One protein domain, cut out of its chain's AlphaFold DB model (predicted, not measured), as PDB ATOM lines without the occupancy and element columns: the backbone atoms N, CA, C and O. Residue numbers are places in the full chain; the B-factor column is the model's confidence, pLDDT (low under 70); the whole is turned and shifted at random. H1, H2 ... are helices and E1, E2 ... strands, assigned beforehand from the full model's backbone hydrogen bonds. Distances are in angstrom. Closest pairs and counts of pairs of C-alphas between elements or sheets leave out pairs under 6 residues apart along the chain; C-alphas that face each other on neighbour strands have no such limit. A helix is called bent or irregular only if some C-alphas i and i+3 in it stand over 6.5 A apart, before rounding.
ATOM      1  N   LEU A 181     144.164 156.086 184.324       85.44
ATOM      2  CA  LEU A 181     144.993 154.895 184.282       85.44
ATOM      3  C   LEU A 181     144.217 153.687 184.806       85.44
ATOM      4  O   LEU A 181     143.892 153.651 185.990       85.44
ATOM      5  N   TYR A 182     143.916 152.713 183.948       86.62
ATOM      6  CA  TYR A 182     143.137 151.538 184.335       86.62
ATOM      7  C   TYR A 182     144.001 150.405 184.902       86.62
ATOM      8  O   TYR A 182     144.942 149.964 184.239       86.62
ATOM      9  N   PHE A 183     143.629 149.886 186.075       82.44
ATOM     10  CA  PHE A 183     144.221 148.700 186.694       82.44
ATOM     11  C   PHE A 183     143.259 147.506 186.631       82.44
ATOM     12  O   PHE A 183     142.233 147.514 187.321       82.44
ATOM     13  N   PRO A 184     143.574 146.475 185.830       79.19
ATOM     14  CA  PRO A 184     142.775 145.259 185.785       79.19
ATOM     15  C   PRO A 184     142.993 144.403 187.043       79.19
ATOM     16  O   PRO A 184     144.055 144.433 187.668       79.19
ATOM     17  N   GLU A 185     141.986 143.596 187.387       79.62
ATOM     18  CA  GLU A 185     141.918 142.799 188.624       79.62
ATOM     19  C   GLU A 185     143.136 141.886 188.856       79.62
ATOM     20  O   GLU A 185     143.567 141.707 189.995       79.62
ATOM     21  N   GLY A 186     143.726 141.346 187.785       75.25
ATOM     22  CA  GLY A 186     144.849 140.405 187.870       75.25
ATOM     23  C   GLY A 186     146.239 141.037 187.951       75.25
ATOM     24  O   GLY A 186     147.161 140.387 188.433       75.25
ATOM     25  N   ASP A 187     146.409 142.286 187.514       69.25
ATOM     26  CA  ASP A 187     147.755 142.863 187.365       69.25
ATOM     27  C   ASP A 187     148.266 143.494 188.663       69.25
ATOM     28  O   ASP A 187     149.465 143.700 188.825       69.25
ATOM     29  N   TRP A 188     147.376 143.784 189.613       74.12
ATOM     30  CA  TRP A 188     147.778 144.378 190.884       74.12
ATOM     31  C   TRP A 188     148.255 143.339 191.902       74.12
ATOM     32  O   TRP A 188     149.177 143.604 192.672       74.12
ATOM     33  N   ALA A 189     147.616 142.168 191.936       67.31
ATOM     34  CA  ALA A 189     147.717 141.246 193.063       67.31
ATOM     35  C   ALA A 189     149.108 140.609 193.221       67.31
ATOM     36  O   ALA A 189     149.538 140.401 194.355       67.31
ATOM     37  N   ASP A 190     149.818 140.341 192.119       63.38
ATOM     38  CA  ASP A 190     150.887 139.337 192.152       63.38
ATOM     39  C   ASP A 190     152.328 139.860 192.150       63.38
ATOM     40  O   ASP A 190     153.199 139.103 192.556       63.38
ATOM     41  N   ASP A 191     152.625 141.117 191.800       62.59
ATOM     42  CA  ASP A 191     153.997 141.638 191.934       62.59
ATOM     43  C   ASP A 191     154.057 143.172 191.832       62.59
ATOM     44  O   ASP A 191     153.411 143.783 190.979       62.59
ATOM     45  N   ASP A 192     154.944 143.800 192.619       67.19
ATOM     46  CA  ASP A 192     155.334 145.221 192.474       67.19
ATOM     47  C   ASP A 192     155.757 145.573 191.034       67.19
ATOM     48  O   ASP A 192     155.787 146.742 190.652       67.19
ATOM     49  N   GLY A 193     156.091 144.566 190.223       72.50
ATOM     50  CA  GLY A 193     156.535 144.700 188.844       72.50
ATOM     51  C   GLY A 193     155.513 145.329 187.898       72.50
ATOM     52  O   GLY A 193     155.932 146.046 186.997       72.50
ATOM     53  N   ALA A 194     154.204 145.123 188.086       71.44
ATOM     54  CA  ALA A 194     153.206 145.718 187.190       71.44
ATOM     55  C   ALA A 194     153.094 147.232 187.408       71.44
ATOM     56  O   ALA A 194     153.228 148.016 186.468       71.44
ATOM     57  N   LEU A 195     152.939 147.647 188.670       74.31
ATOM     58  CA  LEU A 195     152.898 149.060 189.040       74.31
ATOM     59  C   LEU A 195     154.229 149.747 188.715       74.31
ATOM     60  O   LEU A 195     154.251 150.836 188.152       74.31
ATOM     61  N   ARG A 196     155.349 149.088 189.021       77.12
ATOM     62  CA  ARG A 196     156.682 149.626 188.759       77.12
ATOM     63  C   ARG A 196     157.004 149.702 187.277       77.12
ATOM     64  O   ARG A 196     157.516 150.720 186.844       77.12
ATOM     65  N   GLY A 197     156.636 148.695 186.491       78.50
ATOM     66  CA  GLY A 197     156.789 148.732 185.038       78.50
ATOM     67  C   GLY A 197     155.961 149.847 184.405       78.50
ATOM     68  O   GLY A 197     156.405 150.483 183.453       78.50
ATOM     69  N   LEU A 198     154.786 150.136 184.966       73.00
ATOM     70  CA  LEU A 198     153.964 151.263 184.551       73.00
ATOM     71  C   LEU A 198     154.612 152.604 184.917       73.00
ATOM     72  O   LEU A 198     154.643 153.503 184.083       73.00
ATOM     73  N   LEU A 199     155.170 152.736 186.121       74.81
ATOM     74  CA  LEU A 199     155.922 153.928 186.525       74.81
ATOM     75  C   LEU A 199     157.173 154.131 185.671       74.81
ATOM     76  O   LEU A 199     157.398 155.244 185.219       74.81
ATOM     77  N   ASP A 200     157.923 153.067 185.382       76.56
ATOM     78  CA  ASP A 200     159.085 153.106 184.493       76.56
ATOM     79  C   ASP A 200     158.673 153.589 183.089       76.56
ATOM     80  O   ASP A 200     159.391 154.363 182.459       76.56
ATOM     81  N   LEU A 201     157.490 153.187 182.608       71.94
ATOM     82  CA  LEU A 201     156.894 153.684 181.361       71.94
ATOM     83  C   LEU A 201     156.543 155.176 181.445       71.94
ATOM     84  O   LEU A 201     156.835 155.926 180.517       71.94
ATOM     85  N   LEU A 202     155.942 155.630 182.548       72.00
ATOM     86  CA  LEU A 202     155.650 157.053 182.759       72.00
ATOM     87  C   LEU A 202     156.949 157.881 182.874       72.00
ATOM     88  O   LEU A 202     157.024 158.989 182.348       72.00
ATOM     89  N   GLU A 203     157.992 157.349 183.508       70.75
ATOM     90  CA  GLU A 203     159.316 157.977 183.604       70.75
ATOM     91  C   GLU A 203     160.013 158.086 182.247       70.75
ATOM     92  O   GLU A 203     160.555 159.139 181.920       70.75
ATOM     93  N   GLN A 204     159.947 157.041 181.420       70.44
ATOM     94  CA  GLN A 204     160.579 157.018 180.097       70.44
ATOM     95  C   GLN A 204     159.987 158.025 179.102       70.44
ATOM     96  O   GLN A 204     160.647 158.361 178.120       70.44
ATOM     97  N   HIS A 205     158.765 158.506 179.330       57.44
ATOM     98  CA  HIS A 205     158.052 159.367 178.385       57.44
ATOM     99  C   HIS A 205     158.019 160.849 178.762       57.44
ATOM    100  O   HIS A 205     157.182 161.576 178.232       57.44
ATOM    101  N   ASP A 206     158.871 161.304 179.689       56.62
ATOM    102  CA  ASP A 206     158.842 162.673 180.244       56.62
ATOM    103  C   ASP A 206     157.471 163.082 180.831       56.62
ATOM    104  O   ASP A 206     157.259 164.217 181.259       56.62
ATOM    105  N   ILE A 207     156.539 162.131 180.950       57.50
ATOM    106  CA  ILE A 207     155.297 162.254 181.713       57.50
ATOM    107  C   ILE A 207     155.638 162.503 183.195       57.50
ATOM    108  O   ILE A 207     154.897 163.156 183.934       57.50
ATOM    109  N   TYR A 208     156.807 162.025 183.614       49.06
ATOM    110  CA  TYR A 208     157.402 162.240 184.920       49.06
ATOM    111  C   TYR A 208     158.273 163.508 184.950       49.06
ATOM    112  O   TYR A 208     159.491 163.468 185.116       49.06
ATOM    113  N   CYS A 209     157.653 164.678 184.814       45.81
ATOM    114  CA  CYS A 209     158.367 165.943 184.970       45.81
ATOM    115  C   CYS A 209     158.684 166.218 186.459       45.81
ATOM    116  O   CYS A 209     157.784 166.424 187.272       45.81
ATOM    117  N   ASN A 210     159.970 166.320 186.820       48.81
ATOM    118  CA  ASN A 210     160.451 166.820 188.125       48.81
ATOM    119  C   ASN A 210     160.062 166.003 189.375       48.81
ATOM    120  O   ASN A 210     159.826 166.581 190.439       48.81
ATOM    121  N   GLY A 211     160.026 164.672 189.297       55.66
ATOM    122  CA  GLY A 211     159.821 163.848 190.497       55.66
ATOM    123  C   GLY A 211     158.359 163.733 190.950       55.66
ATOM    124  O   GLY A 211     158.103 163.330 192.080       55.66
ATOM    125  N   SER A 212     157.404 164.128 190.104       57.72
ATOM    126  CA  SER A 212     155.971 164.011 190.370       57.72
ATOM    127  C   SER A 212     155.254 163.645 189.079       57.72
ATOM    128  O   SER A 212     155.355 164.371 188.093       57.72
ATOM    129  N   THR A 213     154.465 162.572 189.097       66.75
ATOM    130  CA  THR A 213     153.479 162.341 188.040       66.75
ATOM    131  C   THR A 213     152.430 163.454 188.087       66.75
ATOM    132  O   THR A 213     152.060 163.935 189.163       66.75
ATOM    133  N   THR A 214     151.954 163.893 186.923       75.81
ATOM    134  CA  THR A 214     150.741 164.726 186.815       75.81
ATOM    135  C   THR A 214     149.484 163.876 186.655       75.81
ATOM    136  O   THR A 214     148.424 164.418 186.362       75.81
ATOM    137  N   LEU A 215     149.602 162.554 186.800       84.00
ATOM    138  CA  LEU A 215     148.476 161.643 186.716       84.00
ATOM    139  C   LEU A 215     147.560 161.881 187.917       84.00
ATOM    140  O   LEU A 215     147.927 161.594 189.055       84.00
ATOM    141  N   THR A 216     146.373 162.405 187.638       88.31
ATOM    142  CA  THR A 216     145.374 162.743 188.660       88.31
ATOM    143  C   THR A 216     144.268 161.704 188.777       88.31
ATOM    144  O   THR A 216     143.534 161.710 189.763       88.31
ATOM    145  N   ARG A 217     144.145 160.796 187.798       88.81
ATOM    146  CA  ARG A 217     143.015 159.870 187.683       88.81
ATOM    147  C   ARG A 217     143.472 158.429 187.558       88.81
ATOM    148  O   ARG A 217     144.242 158.073 186.664       88.81
ATOM    149  N   VAL A 218     142.924 157.585 188.417       89.75
ATOM    150  CA  VAL A 218     143.099 156.135 188.370       89.75
ATOM    151  C   VAL A 218     141.735 155.484 188.229       89.75
ATOM    152  O   VAL A 218     140.787 155.909 188.873       89.75
ATOM    153  N   ALA A 219     141.637 154.453 187.398       90.50
ATOM    154  CA  ALA A 219     140.455 153.626 187.248       90.50
ATOM    155  C   ALA A 219     140.766 152.181 187.650       90.50
ATOM    156  O   ALA A 219     141.829 151.658 187.329       90.50
ATOM    157  N   MET A 220     139.846 151.514 188.333       89.25
ATOM    158  CA  MET A 220     139.959 150.083 188.631       89.25
ATOM    159  C   MET A 220     138.578 149.485 188.852       89.25
ATOM    160  O   MET A 220     137.628 150.207 189.163       89.25
ATOM    161  N   THR A 221     138.446 148.173 188.696       87.12
ATOM    162  CA  THR A 221     137.175 147.520 189.011       87.12
ATOM    163  C   THR A 221     136.910 147.484 190.499       87.12
ATOM    164  O   THR A 221     137.818 147.574 191.325       87.12
ATOM    165  N   ARG A 222     135.641 147.278 190.850       83.25
ATOM    166  CA  ARG A 222     135.240 146.991 192.227       83.25
ATOM    167  C   ARG A 222     136.025 145.813 192.823       83.25
ATOM    168  O   ARG A 222     136.497 145.918 193.950       83.25
ATOM    169  N   ALA A 223     136.188 144.717 192.082       84.44
ATOM    170  CA  ALA A 223     136.932 143.553 192.557       84.44
ATOM    171  C   ALA A 223     138.419 143.877 192.772       84.44
ATOM    172  O   ALA A 223     138.957 143.592 193.843       84.44
ATOM    173  N   ALA A 224     139.045 144.568 191.811       86.12
ATOM    174  CA  ALA A 224     140.424 145.037 191.927       86.12
ATOM    175  C   ALA A 224     140.607 145.963 193.137       86.12
ATOM    176  O   ALA A 224     141.568 145.814 193.889       86.12
ATOM    177  N   LEU A 225     139.669 146.883 193.363       87.94
ATOM    178  CA  LEU A 225     139.706 147.808 194.486       87.94
ATOM    179  C   LEU A 225     139.643 147.068 195.822       87.94
ATOM    180  O   LEU A 225     140.505 147.271 196.673       87.94
ATOM    181  N   LEU A 226     138.659 146.182 195.991       86.38
ATOM    182  CA  LEU A 226     138.465 145.428 197.230       86.38
ATOM    183  C   LEU A 226     139.643 144.494 197.524       86.38
ATOM    184  O   LEU A 226     140.116 144.454 198.658       86.38
ATOM    185  N   ALA A 227     140.160 143.801 196.505       86.69
ATOM    186  CA  ALA A 227     141.323 142.926 196.644       86.69
ATOM    187  C   ALA A 227     142.591 143.687 197.065       86.69
ATOM    188  O   ALA A 227     143.472 143.118 197.709       86.69
ATOM    189  N   ASN A 228     142.678 144.979 196.733       86.12
ATOM    190  CA  ASN A 228     143.885 145.780 196.910       86.12
ATOM    191  C   ASN A 228     143.713 146.964 197.869       86.12
ATOM    192  O   ASN A 228     144.606 147.806 197.948       86.12
ATOM    193  N   LEU A 229     142.631 147.003 198.658       86.50
ATOM    194  CA  LEU A 229     142.339 148.078 199.617       86.50
ATOM    195  C   LEU A 229     143.540 148.410 200.516       86.50
ATOM    196  O   LEU A 229     143.899 149.573 200.676       86.50
ATOM    197  N   ALA A 230     144.215 147.388 201.054       84.50
ATOM    198  CA  ALA A 230     145.387 147.573 201.914       84.50
ATOM    199  C   ALA A 230     146.584 148.217 201.183       84.50
ATOM    200  O   ALA A 230     147.373 148.943 201.793       84.50
ATOM    201  N   ARG A 231     146.703 147.974 199.873       84.75
ATOM    202  CA  ARG A 231     147.800 148.446 199.016       84.75
ATOM    203  C   ARG A 231     147.530 149.806 198.387       84.75
ATOM    204  O   ARG A 231     148.429 150.385 197.790       84.75
ATOM    205  N   LEU A 232     146.331 150.362 198.539       84.94
ATOM    206  CA  LEU A 232     146.061 151.716 198.058       84.94
ATOM    207  C   LEU A 232     146.983 152.733 198.726       84.94
ATOM    208  O   LEU A 232     147.475 153.623 198.050       84.94
ATOM    209  N   SER A 233     147.344 152.545 199.995       82.81
ATOM    210  CA  SER A 233     148.367 153.378 200.645       82.81
ATOM    211  C   SER A 233     149.700 153.410 199.867       82.81
ATOM    212  O   SER A 233     150.302 154.476 199.702       82.81
ATOM    213  N   GLU A 234     150.123 152.283 199.283       84.81
ATOM    214  CA  GLU A 234     151.293 152.214 198.399       84.81
ATOM    215  C   GLU A 234     151.057 153.054 197.141       84.81
ATOM    216  O   GLU A 234     151.925 153.839 196.767       84.81
ATOM    217  N   LEU A 235     149.865 152.979 196.538       84.00
ATOM    218  CA  LEU A 235     149.508 153.773 195.360       84.00
ATOM    219  C   LEU A 235     149.720 155.276 195.582       84.00
ATOM    220  O   LEU A 235     150.281 155.926 194.707       84.00
ATOM    221  N   SER A 236     149.367 155.823 196.750       81.62
ATOM    222  CA  SER A 236     149.632 157.247 197.046       81.62
ATOM    223  C   SER A 236     151.108 157.589 197.187       81.62
ATOM    224  O   SER A 236     151.497 158.733 196.972       81.62
ATOM    225  N   THR A 237     151.945 156.611 197.533       83.19
ATOM    226  CA  THR A 237     153.398 156.814 197.579       83.19
ATOM    227  C   THR A 237     153.953 156.986 196.167       83.19
ATOM    228  O   THR A 237     154.849 157.798 195.943       83.19
ATOM    229  N   TRP A 238     153.397 156.243 195.210       81.19
ATOM    230  CA  TRP A 238     153.826 156.249 193.812       81.19
ATOM    231  C   TRP A 238     153.178 157.355 192.978       81.19
ATOM    232  O   TRP A 238     153.814 157.935 192.099       81.19
ATOM    233  N   LEU A 239     151.912 157.650 193.258       85.62
ATOM    234  CA  LEU A 239     151.083 158.625 192.568       85.62
ATOM    235  C   LEU A 239     150.546 159.636 193.597       85.62
ATOM    236  O   LEU A 239     149.367 159.611 193.951       85.62
ATOM    237  N   PRO A 240     151.400 160.552 194.088       82.81
ATOM    238  CA  PRO A 240     151.057 161.462 195.186       82.81
ATOM    239  C   PRO A 240     150.004 162.518 194.820       82.81
ATOM    240  O   PRO A 240     149.605 163.304 195.674       82.81
ATOM    241  N   ARG A 241     149.586 162.576 193.551       85.44
ATOM    242  CA  ARG A 241     148.614 163.540 193.024       85.44
ATOM    243  C   ARG A 241     147.334 162.889 192.512       85.44
ATOM    244  O   ARG A 241     146.644 163.506 191.709       85.44
ATOM    245  N   ILE A 242     147.020 161.660 192.923       87.25
ATOM    246  CA  ILE A 242     145.705 161.101 192.598       87.25
ATOM    247  C   ILE A 242     144.647 161.969 193.271       87.25
ATOM    248  O   ILE A 242     144.549 162.018 194.493       87.25
ATOM    249  N   GLU A 243     143.864 162.641 192.442       87.69
ATOM    250  CA  GLU A 243     142.716 163.439 192.853       87.69
ATOM    251  C   GLU A 243     141.431 162.626 192.706       87.69
ATOM    252  O   GLU A 243     140.495 162.834 193.470       87.69
ATOM    253  N   GLN A 244     141.384 161.689 191.746       88.31
ATOM    254  CA  GLN A 244     140.183 160.921 191.433       88.31
ATOM    255  C   GLN A 244     140.457 159.422 191.310       88.31
ATOM    256  O   GLN A 244     141.284 158.978 190.507       88.31
ATOM    257  N   LEU A 245     139.690 158.644 192.073       87.62
ATOM    258  CA  LEU A 245     139.595 157.195 191.935       87.62
ATOM    259  C   LEU A 245     138.260 156.846 191.271       87.62
ATOM    260  O   LEU A 245     137.195 157.021 191.863       87.62
ATOM    261  N   LEU A 246     138.332 156.360 190.035       87.19
ATOM    262  CA  LEU A 246     137.195 155.946 189.226       87.19
ATOM    263  C   LEU A 246     136.945 154.454 189.448       87.19
ATOM    264  O   LEU A 246     137.778 153.611 189.103       87.19
ATOM    265  N   ILE A 247     135.791 154.120 190.015       85.12
ATOM    266  CA  ILE A 247     135.411 152.719 190.209       85.12
ATOM    267  C   ILE A 247     134.618 152.268 188.996       85.12
ATOM    268  O   ILE A 247     133.516 152.761 188.767       85.12
ATOM    269  N   VAL A 248     135.185 151.328 188.247       84.56
ATOM    270  CA  VAL A 248     134.559 150.705 187.086       84.56
ATOM    271  C   VAL A 248     133.532 149.682 187.565       84.56
ATOM    272  O   VAL A 248     133.880 148.632 188.115       84.56
ATOM    273  N   LEU A 249     132.261 150.028 187.370       75.88
ATOM    274  CA  LEU A 249     131.116 149.148 187.596       75.88
ATOM    275  C   LEU A 249     130.834 148.348 186.313       75.88
ATOM    276  O   LEU A 249     130.916 148.909 185.222       75.88
ATOM    277  N   ASN A 250     130.497 147.064 186.456       70.44
ATOM    278  CA  ASN A 250     130.134 146.144 185.364       70.44
ATOM    279  C   ASN A 250     131.259 145.839 184.358       70.44
ATOM    280  O   ASN A 250     131.058 145.909 183.144       70.44
ATOM    281  N   GLU A 251     132.451 145.460 184.839       66.38
ATOM    282  CA  GLU A 251     133.432 144.860 183.929       66.38
ATOM    283  C   GLU A 251     132.882 143.513 183.425       66.38
ATOM    284  O   GLU A 251     132.500 142.669 184.241       66.38
ATOM    285  N   PRO A 252     132.812 143.288 182.100       57.66
ATOM    286  CA  PRO A 252     132.402 141.996 181.577       57.66
ATOM    287  C   PRO A 252     133.366 140.924 182.090       57.66
ATOM    288  O   PRO A 252     134.567 141.199 182.180       57.66
ATOM    289  N   PRO A 253     132.875 139.710 182.394       60.81
ATOM    290  CA  PRO A 253     133.705 138.643 182.931       60.81
ATOM    291  C   PRO A 253     134.934 138.491 182.043       60.81
ATOM    292  O   PRO A 253     134.818 138.211 180.847       60.81
ATOM    293  N   GLU A 268     136.015 135.827 201.119       47.00
ATOM    294  CA  GLU A 268     134.778 136.032 201.886       47.00
ATOM    295  C   GLU A 268     134.477 137.532 202.086       47.00
ATOM    296  O   GLU A 268     133.316 137.929 202.175       47.00
ATOM    297  N   ALA A 269     135.515 138.376 202.046       42.59
ATOM    298  CA  ALA A 269     135.401 139.833 202.073       42.59
ATOM    299  C   ALA A 269     134.792 140.429 200.787       42.59
ATOM    300  O   ALA A 269     134.076 141.427 200.854       42.59
ATOM    301  N   ALA A 270     135.014 139.813 199.620       45.94
ATOM    302  CA  ALA A 270     134.455 140.290 198.351       45.94
ATOM    303  C   ALA A 270     132.940 140.030 198.251       45.94
ATOM    304  O   ALA A 270     132.216 140.808 197.621       45.94
ATOM    305  N   ARG A 271     132.461 138.978 198.934       50.91
ATOM    306  CA  ARG A 271     131.045 138.582 198.983       50.91
ATOM    307  C   ARG A 271     130.148 139.549 199.741       50.91
ATOM    308  O   ARG A 271     128.972 139.638 199.423       50.91
ATOM    309  N   GLN A 272     130.670 140.285 200.727       42.12
ATOM    310  CA  GLN A 272     129.842 141.200 201.530       42.12
ATOM    311  C   GLN A 272     129.221 142.336 200.698       42.12
ATOM    312  O   GLN A 272     128.265 142.976 201.126       42.12
ATOM    313  N   PHE A 273     129.760 142.575 199.510       46.03
ATOM    314  CA  PHE A 273     129.415 143.707 198.669       46.03
ATOM    315  C   PHE A 273     128.898 143.266 197.287       46.03
ATOM    316  O   PHE A 273     128.782 144.093 196.388       46.03
ATOM    317  N   GLU A 274     128.680 141.966 197.079       52.44
ATOM    318  CA  GLU A 274     128.141 141.419 195.831       52.44
ATOM    319  C   GLU A 274     126.685 141.879 195.670       52.44
ATOM    320  O   GLU A 274     125.864 141.665 196.560       52.44
ATOM    321  N   PHE A 275     126.388 142.568 194.567       50.94
ATOM    322  CA  PHE A 275     125.018 142.938 194.236       50.94
ATOM    323  C   PHE A 275     124.333 141.689 193.675       50.94
ATOM    324  O   PHE A 275     124.758 141.164 192.647       50.94
ATOM    325  N   GLU A 276     123.320 141.178 194.371       54.25
ATOM    326  CA  GLU A 276     122.477 140.094 193.861       54.25
ATOM    327  C   GLU A 276     121.468 140.687 192.865       54.25
ATOM    328  O   GLU A 276     120.315 140.911 193.223       54.25
ATOM    329  N   HIS A 277     121.905 140.958 191.633       56.75
ATOM    330  CA  HIS A 277     121.007 141.325 190.531       56.75
ATOM    331  C   HIS A 277     121.084 140.301 189.411       56.75
ATOM    332  O   HIS A 277     122.144 139.732 189.136       56.75
ATOM    333  N   ASP A 278     119.939 140.065 188.774       61.72
ATOM    334  CA  ASP A 278     119.888 139.341 187.510       61.72
ATOM    335  C   ASP A 278     120.756 140.101 186.487       61.72
ATOM    336  O   ASP A 278     120.790 141.332 186.503       61.72
ATOM    337  N   GLU A 279     121.470 139.387 185.607       57.78
ATOM    338  CA  GLU A 279     122.519 139.927 184.709       57.78
ATOM    339  C   GLU A 279     122.064 141.085 183.780       57.78
ATOM    340  O   GLU A 279     122.894 141.697 183.107       57.78
ATOM    341  N   ASP A 280     120.766 141.406 183.772       61.25
ATOM    342  CA  ASP A 280     120.110 142.404 182.931       61.25
ATOM    343  C   ASP A 280     119.533 143.618 183.696       61.25
ATOM    344  O   ASP A 280     119.008 144.535 183.056       61.25
ATOM    345  N   GLU A 281     119.585 143.652 185.034       67.25
ATOM    346  CA  GLU A 281     119.071 144.788 185.817       67.25
ATOM    347  C   GLU A 281     120.188 145.778 186.188       67.25
ATOM    348  O   GLU A 281     121.230 145.416 186.736       67.25
ATOM    349  N   ASP A 282     119.966 147.061 185.869       71.81
ATOM    350  CA  ASP A 282     120.845 148.153 186.292       71.81
ATOM    351  C   ASP A 282     120.961 148.161 187.825       71.81
ATOM    352  O   ASP A 282     119.949 148.102 188.528       71.81
ATOM    353  N   VAL A 283     122.187 148.290 188.349       69.31
ATOM    354  CA  VAL A 283     122.412 148.403 189.798       69.31
ATOM    355  C   VAL A 283     121.677 149.649 190.315       69.31
ATOM    356  O   VAL A 283     121.944 150.746 189.814       69.31
ATOM    357  N   PRO A 284     120.779 149.521 191.308       79.62
ATOM    358  CA  PRO A 284     120.043 150.647 191.865       79.62
ATOM    359  C   PRO A 284     120.972 151.764 192.362       79.62
ATOM    360  O   PRO A 284     121.993 151.511 193.005       79.62
ATOM    361  N   ASP A 285     120.605 153.023 192.104       77.06
ATOM    362  CA  ASP A 285     121.402 154.197 192.498       77.06
ATOM    363  C   ASP A 285     121.711 154.227 194.009       77.06
ATOM    364  O   ASP A 285     122.777 154.687 194.424       77.06
ATOM    365  N   ASP A 286     120.790 153.743 194.848       82.19
ATOM    366  CA  ASP A 286     120.953 153.671 196.301       82.19
ATOM    367  C   ASP A 286     121.981 152.619 196.730       82.19
ATOM    368  O   ASP A 286     122.732 152.850 197.681       82.19
ATOM    369  N   GLU A 287     122.079 151.511 196.000       80.00
ATOM    370  CA  GLU A 287     123.099 150.485 196.207       80.00
ATOM    371  C   GLU A 287     124.491 150.981 195.800       80.00
ATOM    372  O   GLU A 287     125.455 150.816 196.555       80.00
ATOM    373  N   VAL A 288     124.599 151.671 194.656       75.75
ATOM    374  CA  VAL A 288     125.850 152.321 194.231       75.75
ATOM    375  C   VAL A 288     126.279 153.376 195.250       75.75
ATOM    376  O   VAL A 288     127.447 153.415 195.638       75.75
ATOM    377  N   HIS A 289     125.348 154.208 195.723       78.19
ATOM    378  CA  HIS A 289     125.634 155.231 196.726       78.19
ATOM    379  C   HIS A 289     126.117 154.619 198.045       78.19
ATOM    380  O   HIS A 289     127.152 155.032 198.565       78.19
ATOM    381  N   ALA A 290     125.417 153.605 198.564       83.25
ATOM    382  CA  ALA A 290     125.803 152.919 199.796       83.25
ATOM    383  C   ALA A 290     127.183 152.253 199.677       83.25
ATOM    384  O   ALA A 290     127.987 152.296 200.611       83.25
ATOM    385  N   PHE A 291     127.485 151.672 198.515       81.44
ATOM    386  CA  PHE A 291     128.796 151.105 198.224       81.44
ATOM    387  C   PHE A 291     129.897 152.174 198.203       81.44
ATOM    388  O   PHE A 291     130.931 151.993 198.847       81.44
ATOM    389  N   VAL A 292     129.675 153.301 197.521       77.69
ATOM    390  CA  VAL A 292     130.634 154.418 197.481       77.69
ATOM    391  C   VAL A 292     130.866 154.993 198.877       77.69
ATOM    392  O   VAL A 292     132.015 155.224 199.242       77.69
ATOM    393  N   GLU A 293     129.816 155.171 199.684       82.75
ATOM    394  CA  GLU A 293     129.941 155.630 201.074       82.75
ATOM    395  C   GLU A 293     130.740 154.646 201.934       82.75
ATOM    396  O   GLU A 293     131.646 155.062 202.658       82.75
ATOM    397  N   SER A 294     130.460 153.343 201.821       84.38
ATOM    398  CA  SER A 294     131.193 152.311 202.560       84.38
ATOM    399  C   SER A 294     132.673 152.299 202.186       84.38
ATOM    400  O   SER A 294     133.533 152.240 203.064       84.38
ATOM    401  N   ILE A 295     132.986 152.384 200.891       80.00
ATOM    402  CA  ILE A 295     134.372 152.445 200.427       80.00
ATOM    403  C   ILE A 295     135.039 153.739 200.874       80.00
ATOM    404  O   ILE A 295     136.186 153.697 201.305       80.00
ATOM    405  N   ALA A 296     134.355 154.880 200.817       77.56
ATOM    406  CA  ALA A 296     134.902 156.139 201.308       77.56
ATOM    407  C   ALA A 296     135.263 156.054 202.798       77.56
ATOM    408  O   ALA A 296     136.330 156.519 203.203       77.56
ATOM    409  N   GLU A 297     134.421 155.407 203.607       81.81
ATOM    410  CA  GLU A 297     134.693 155.176 205.026       81.81
ATOM    411  C   GLU A 297     135.886 154.226 205.241       81.81
ATOM    412  O   GLU A 297     136.726 154.463 206.114       81.81
ATOM    413  N   ASP A 298     135.998 153.163 204.443       80.75
ATOM    414  CA  ASP A 298     137.123 152.223 204.502       80.75
ATOM    415  C   ASP A 298     138.438 152.872 204.054       80.75
ATOM    416  O   ASP A 298     139.457 152.743 204.734       80.75
ATOM    417  N   LEU A 299     138.418 153.646 202.969       74.88
ATOM    418  CA  LEU A 299     139.581 154.380 202.473       74.88
ATOM    419  C   LEU A 299     140.025 155.468 203.449       74.88
ATOM    420  O   LEU A 299     141.221 155.588 203.726       74.88
ATOM    421  N   GLY A 300     139.075 156.192 204.047       76.12
ATOM    422  CA  GLY A 300     139.361 157.162 205.103       76.12
ATOM    423  C   GLY A 300     140.029 156.526 206.327       76.12
ATOM    424  O   GLY A 300     140.869 157.157 206.969       76.12
ATOM    425  N   ARG A 301     139.714 155.258 206.630       77.56
ATOM    426  CA  ARG A 301     140.350 154.496 207.718       77.56
ATOM    427  C   ARG A 301     141.736 153.966 207.361       77.56
ATOM    428  O   ARG A 301     142.601 153.940 208.233       77.56
ATOM    429  N   ILE A 302     141.931 153.502 206.128       71.12
ATOM    430  CA  ILE A 302     143.159 152.808 205.715       71.12
ATOM    431  C   ILE A 302     144.285 153.788 205.406       71.12
ATOM    432  O   ILE A 302     145.439 153.514 205.735       71.12
ATOM    433  N   ALA A 303     143.976 154.899 204.745       60.97
ATOM    434  CA  ALA A 303     144.997 155.586 203.971       60.97
ATOM    435  C   ALA A 303     145.376 156.982 204.496       60.97
ATOM    436  O   ALA A 303     146.281 157.596 203.944       60.97
ATOM    437  N   GLU A 304     144.711 157.510 205.537       65.44
ATOM    438  CA  GLU A 304     144.787 158.945 205.907       65.44
ATOM    439  C   GLU A 304     144.601 159.878 204.685       65.44
ATOM    440  O   GLU A 304     145.008 161.041 204.686       65.44
ATOM    441  N   TRP A 305     143.985 159.367 203.616       68.50
ATOM    442  CA  TRP A 305     143.754 160.095 202.383       68.50
ATOM    443  C   TRP A 305     142.631 161.088 202.632       68.50
ATOM    444  O   TRP A 305     141.458 160.725 202.679       68.50
ATOM    445  N   THR A 306     143.000 162.340 202.866       57.88
ATOM    446  CA  THR A 306     142.053 163.388 203.265       57.88
ATOM    447  C   THR A 306     141.564 164.238 202.094       57.88
ATOM    448  O   THR A 306     140.550 164.915 202.244       57.88
ATOM    449  N   ASP A 307     142.210 164.139 200.923       68.38
ATOM    450  CA  ASP A 307     142.076 165.138 199.852       68.38
ATOM    451  C   ASP A 307     141.650 164.585 198.470       68.38
ATOM    452  O   ASP A 307     141.740 165.313 197.484       68.38
ATOM    453  N   PHE A 308     141.183 163.334 198.352       71.50
ATOM    454  CA  PHE A 308     140.786 162.752 197.052       71.50
ATOM    455  C   PHE A 308     139.270 162.530 196.932       71.50
ATOM    456  O   PHE A 308     138.573 162.272 197.914       71.50
ATOM    457  N   GLU A 309     138.765 162.627 195.705       73.69
ATOM    458  CA  GLU A 309     137.366 162.417 195.345       73.69
ATOM    459  C   GLU A 309     137.175 160.985 194.818       73.69
ATOM    460  O   GLU A 309     137.820 160.557 193.856       73.69
ATOM    461  N   ILE A 310     136.271 160.224 195.438       68.69
ATOM    462  CA  ILE A 310     135.832 158.930 194.903       68.69
ATOM    463  C   ILE A 310     134.643 159.210 194.002       68.69
ATOM    464  O   ILE A 310     133.584 159.622 194.474       68.69
ATOM    465  N   VAL A 311     134.820 158.972 192.707       65.12
ATOM    466  CA  VAL A 311     133.766 159.187 191.721       65.12
ATOM    467  C   VAL A 311     133.350 157.821 191.185       65.12
ATOM    468  O   VAL A 311     134.158 157.159 190.525       65.12
ATOM    469  N   PRO A 312     132.116 157.352 191.446       56.56
ATOM    470  CA  PRO A 312     131.615 156.179 190.748       56.56
ATOM    471  C   PRO A 312     131.545 156.496 189.251       56.56
ATOM    472  O   PRO A 312     130.946 157.494 188.845       56.56
ATOM    473  N   VAL A 313     132.164 155.655 188.424       61.25
ATOM    474  CA  VAL A 313     132.085 155.780 186.968       61.25
ATOM    475  C   VAL A 313     131.461 154.518 186.419       61.25
ATOM    476  O   VAL A 313     132.044 153.436 186.445       61.25
ATOM    477  N   ILE A 314     130.255 154.667 185.881       51.47
ATOM    478  CA  ILE A 314     129.611 153.584 185.152       51.47
ATOM    479  C   ILE A 314     130.360 153.434 183.826       51.47
ATOM    480  O   ILE A 314     130.200 154.230 182.899       51.47
ATOM    481  N   ALA A 315     131.218 152.419 183.751       47.94
ATOM    482  CA  ALA A 315     131.878 152.029 182.522       47.94
ATOM    483  C   ALA A 315     130.928 151.129 181.735       47.94
ATOM    484  O   ALA A 315     131.019 149.906 181.779       47.94
TER     485      ALA A 315
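What this domain is: This is residues 181 to 253 and 268 to 315 of the 319 residues of an uncharacterized protein of Microdochium bolleyi (UniProt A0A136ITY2). Look first for a twisted wall of four parallel strands, E1 to E4 side by side, with the long helix H6 slanting over edge strand E4 and the short helix H3 standing up over E2 on the same face, while no named helix is on the opposite face. H4 packs on the last part of H6, and H1 packs on H3; H2 with residues 205 to 216 lies out toward one end of the long axis, and residues 272 to 284 toward the other. The printed part has 121 residues, with six named helices and four named strands in the order E1 H1 H2 E2 H3 H4 E3 H5 H6 E4, and the class is mixed, helices and strands. The sheet runs E1 E2 E3 E4. The whole is compact, with a radius of gyration of the C-alphas of 15.1 A, yet elongated in outline, spanning 47 by 30 by 24 A.

Where its parts are: Begin with the sheet: find C-alpha 181 at (144.993, 154.895, 184.282), where E1, residues 181 to 183, begins. E2 is residues 217 to 221, 13.7 A long; E3 is residues 244 to 249, 15.3 A; E4 is residues 309 to 314, 15.6 A, ending at C-alpha 314 at (129.611, 153.584, 185.152). For the longest helix, find C-alpha 285 at (121.402, 154.197, 192.498); from there H6 runs through residues 285 to 303 over 26.3 A. H2 is residues 192 to 204, 17.9 A, and H4 is residues 229 to 238, 15.2 A. H4 is irregular, only just: C-alphas 230 and 233 are 6.6 A apart. The short helices are H1, residues 185 to 189, H3, residues 222 to 227, and H5, residues 268 to 271.

How they stand to each other: In the sheet, E1 and E2 are parallel at 24 degrees, with N 183 and O 219 within hydrogen-bond range at 2.8 A. E2 and E3 are parallel at 25 degrees, with N 246 and O 218 at 2.8 A. E3 and E4 are parallel at 27 degrees, with N 311 and O 245 at 3.2 A. From edge to edge the strands' lines turn by 73 degrees. H3 is on the sheet at a height of 7.5 A, over E2, and stands up from it at 51 degrees. H6 is on the same face at a height of 8.2 A, over E4 and only just slantwise to the strands, at 32 degrees to E4 on the local plane; their closest C-alphas are those of Val 292 and Pro 312, 7.0 A apart. With its residues 299 to 303 alone, H6 touches H4 at a steep tilt of 63 degrees, the same way, closest at the C-alphas of Ser 233 and Ala 303, 5.2 A apart. H1 touches H3, closest at the C-alphas of Glu 185 and Ala 224, 4.3 A apart. H5 only just touches H3, with 3 pairs of C-alphas within 8 A, the closest those of Leu 226 and Ala 270, 6.6 A apart. H2 is close to H4 but not clearly touching, with the C-alphas of Leu 199 and Trp 238 closest at 7.9 A. Two strand-helix-strand units, parallel neighbour strands joined through helices, are E1, H1 H2, E2 and E2, H3 H4, E3, each with a right-handed crossover. Every O i to N i+4 pair is within hydrogen-bond range in H2, H3 and H6, against 4 of 6 in H4 and 0 of 1 in H1, where 0 of 2 O i to N i+3 pairs are within range; H5 is too short for an O i to N i+4 pair.

The domain as a whole: The C-alphas farthest apart are those of Asn 210 and Asp 278, 49.0 A. Residues 254 to 267 are not printed, and C-alphas 253 and 268 are 19.2 A apart across this cut. The long links are H2 to E2 and H5 to H6. The mean pLDDT of the printed part is 72.7; 43 residues are under 70, among them 205 to 213, 268 to 281 and 310 to 315.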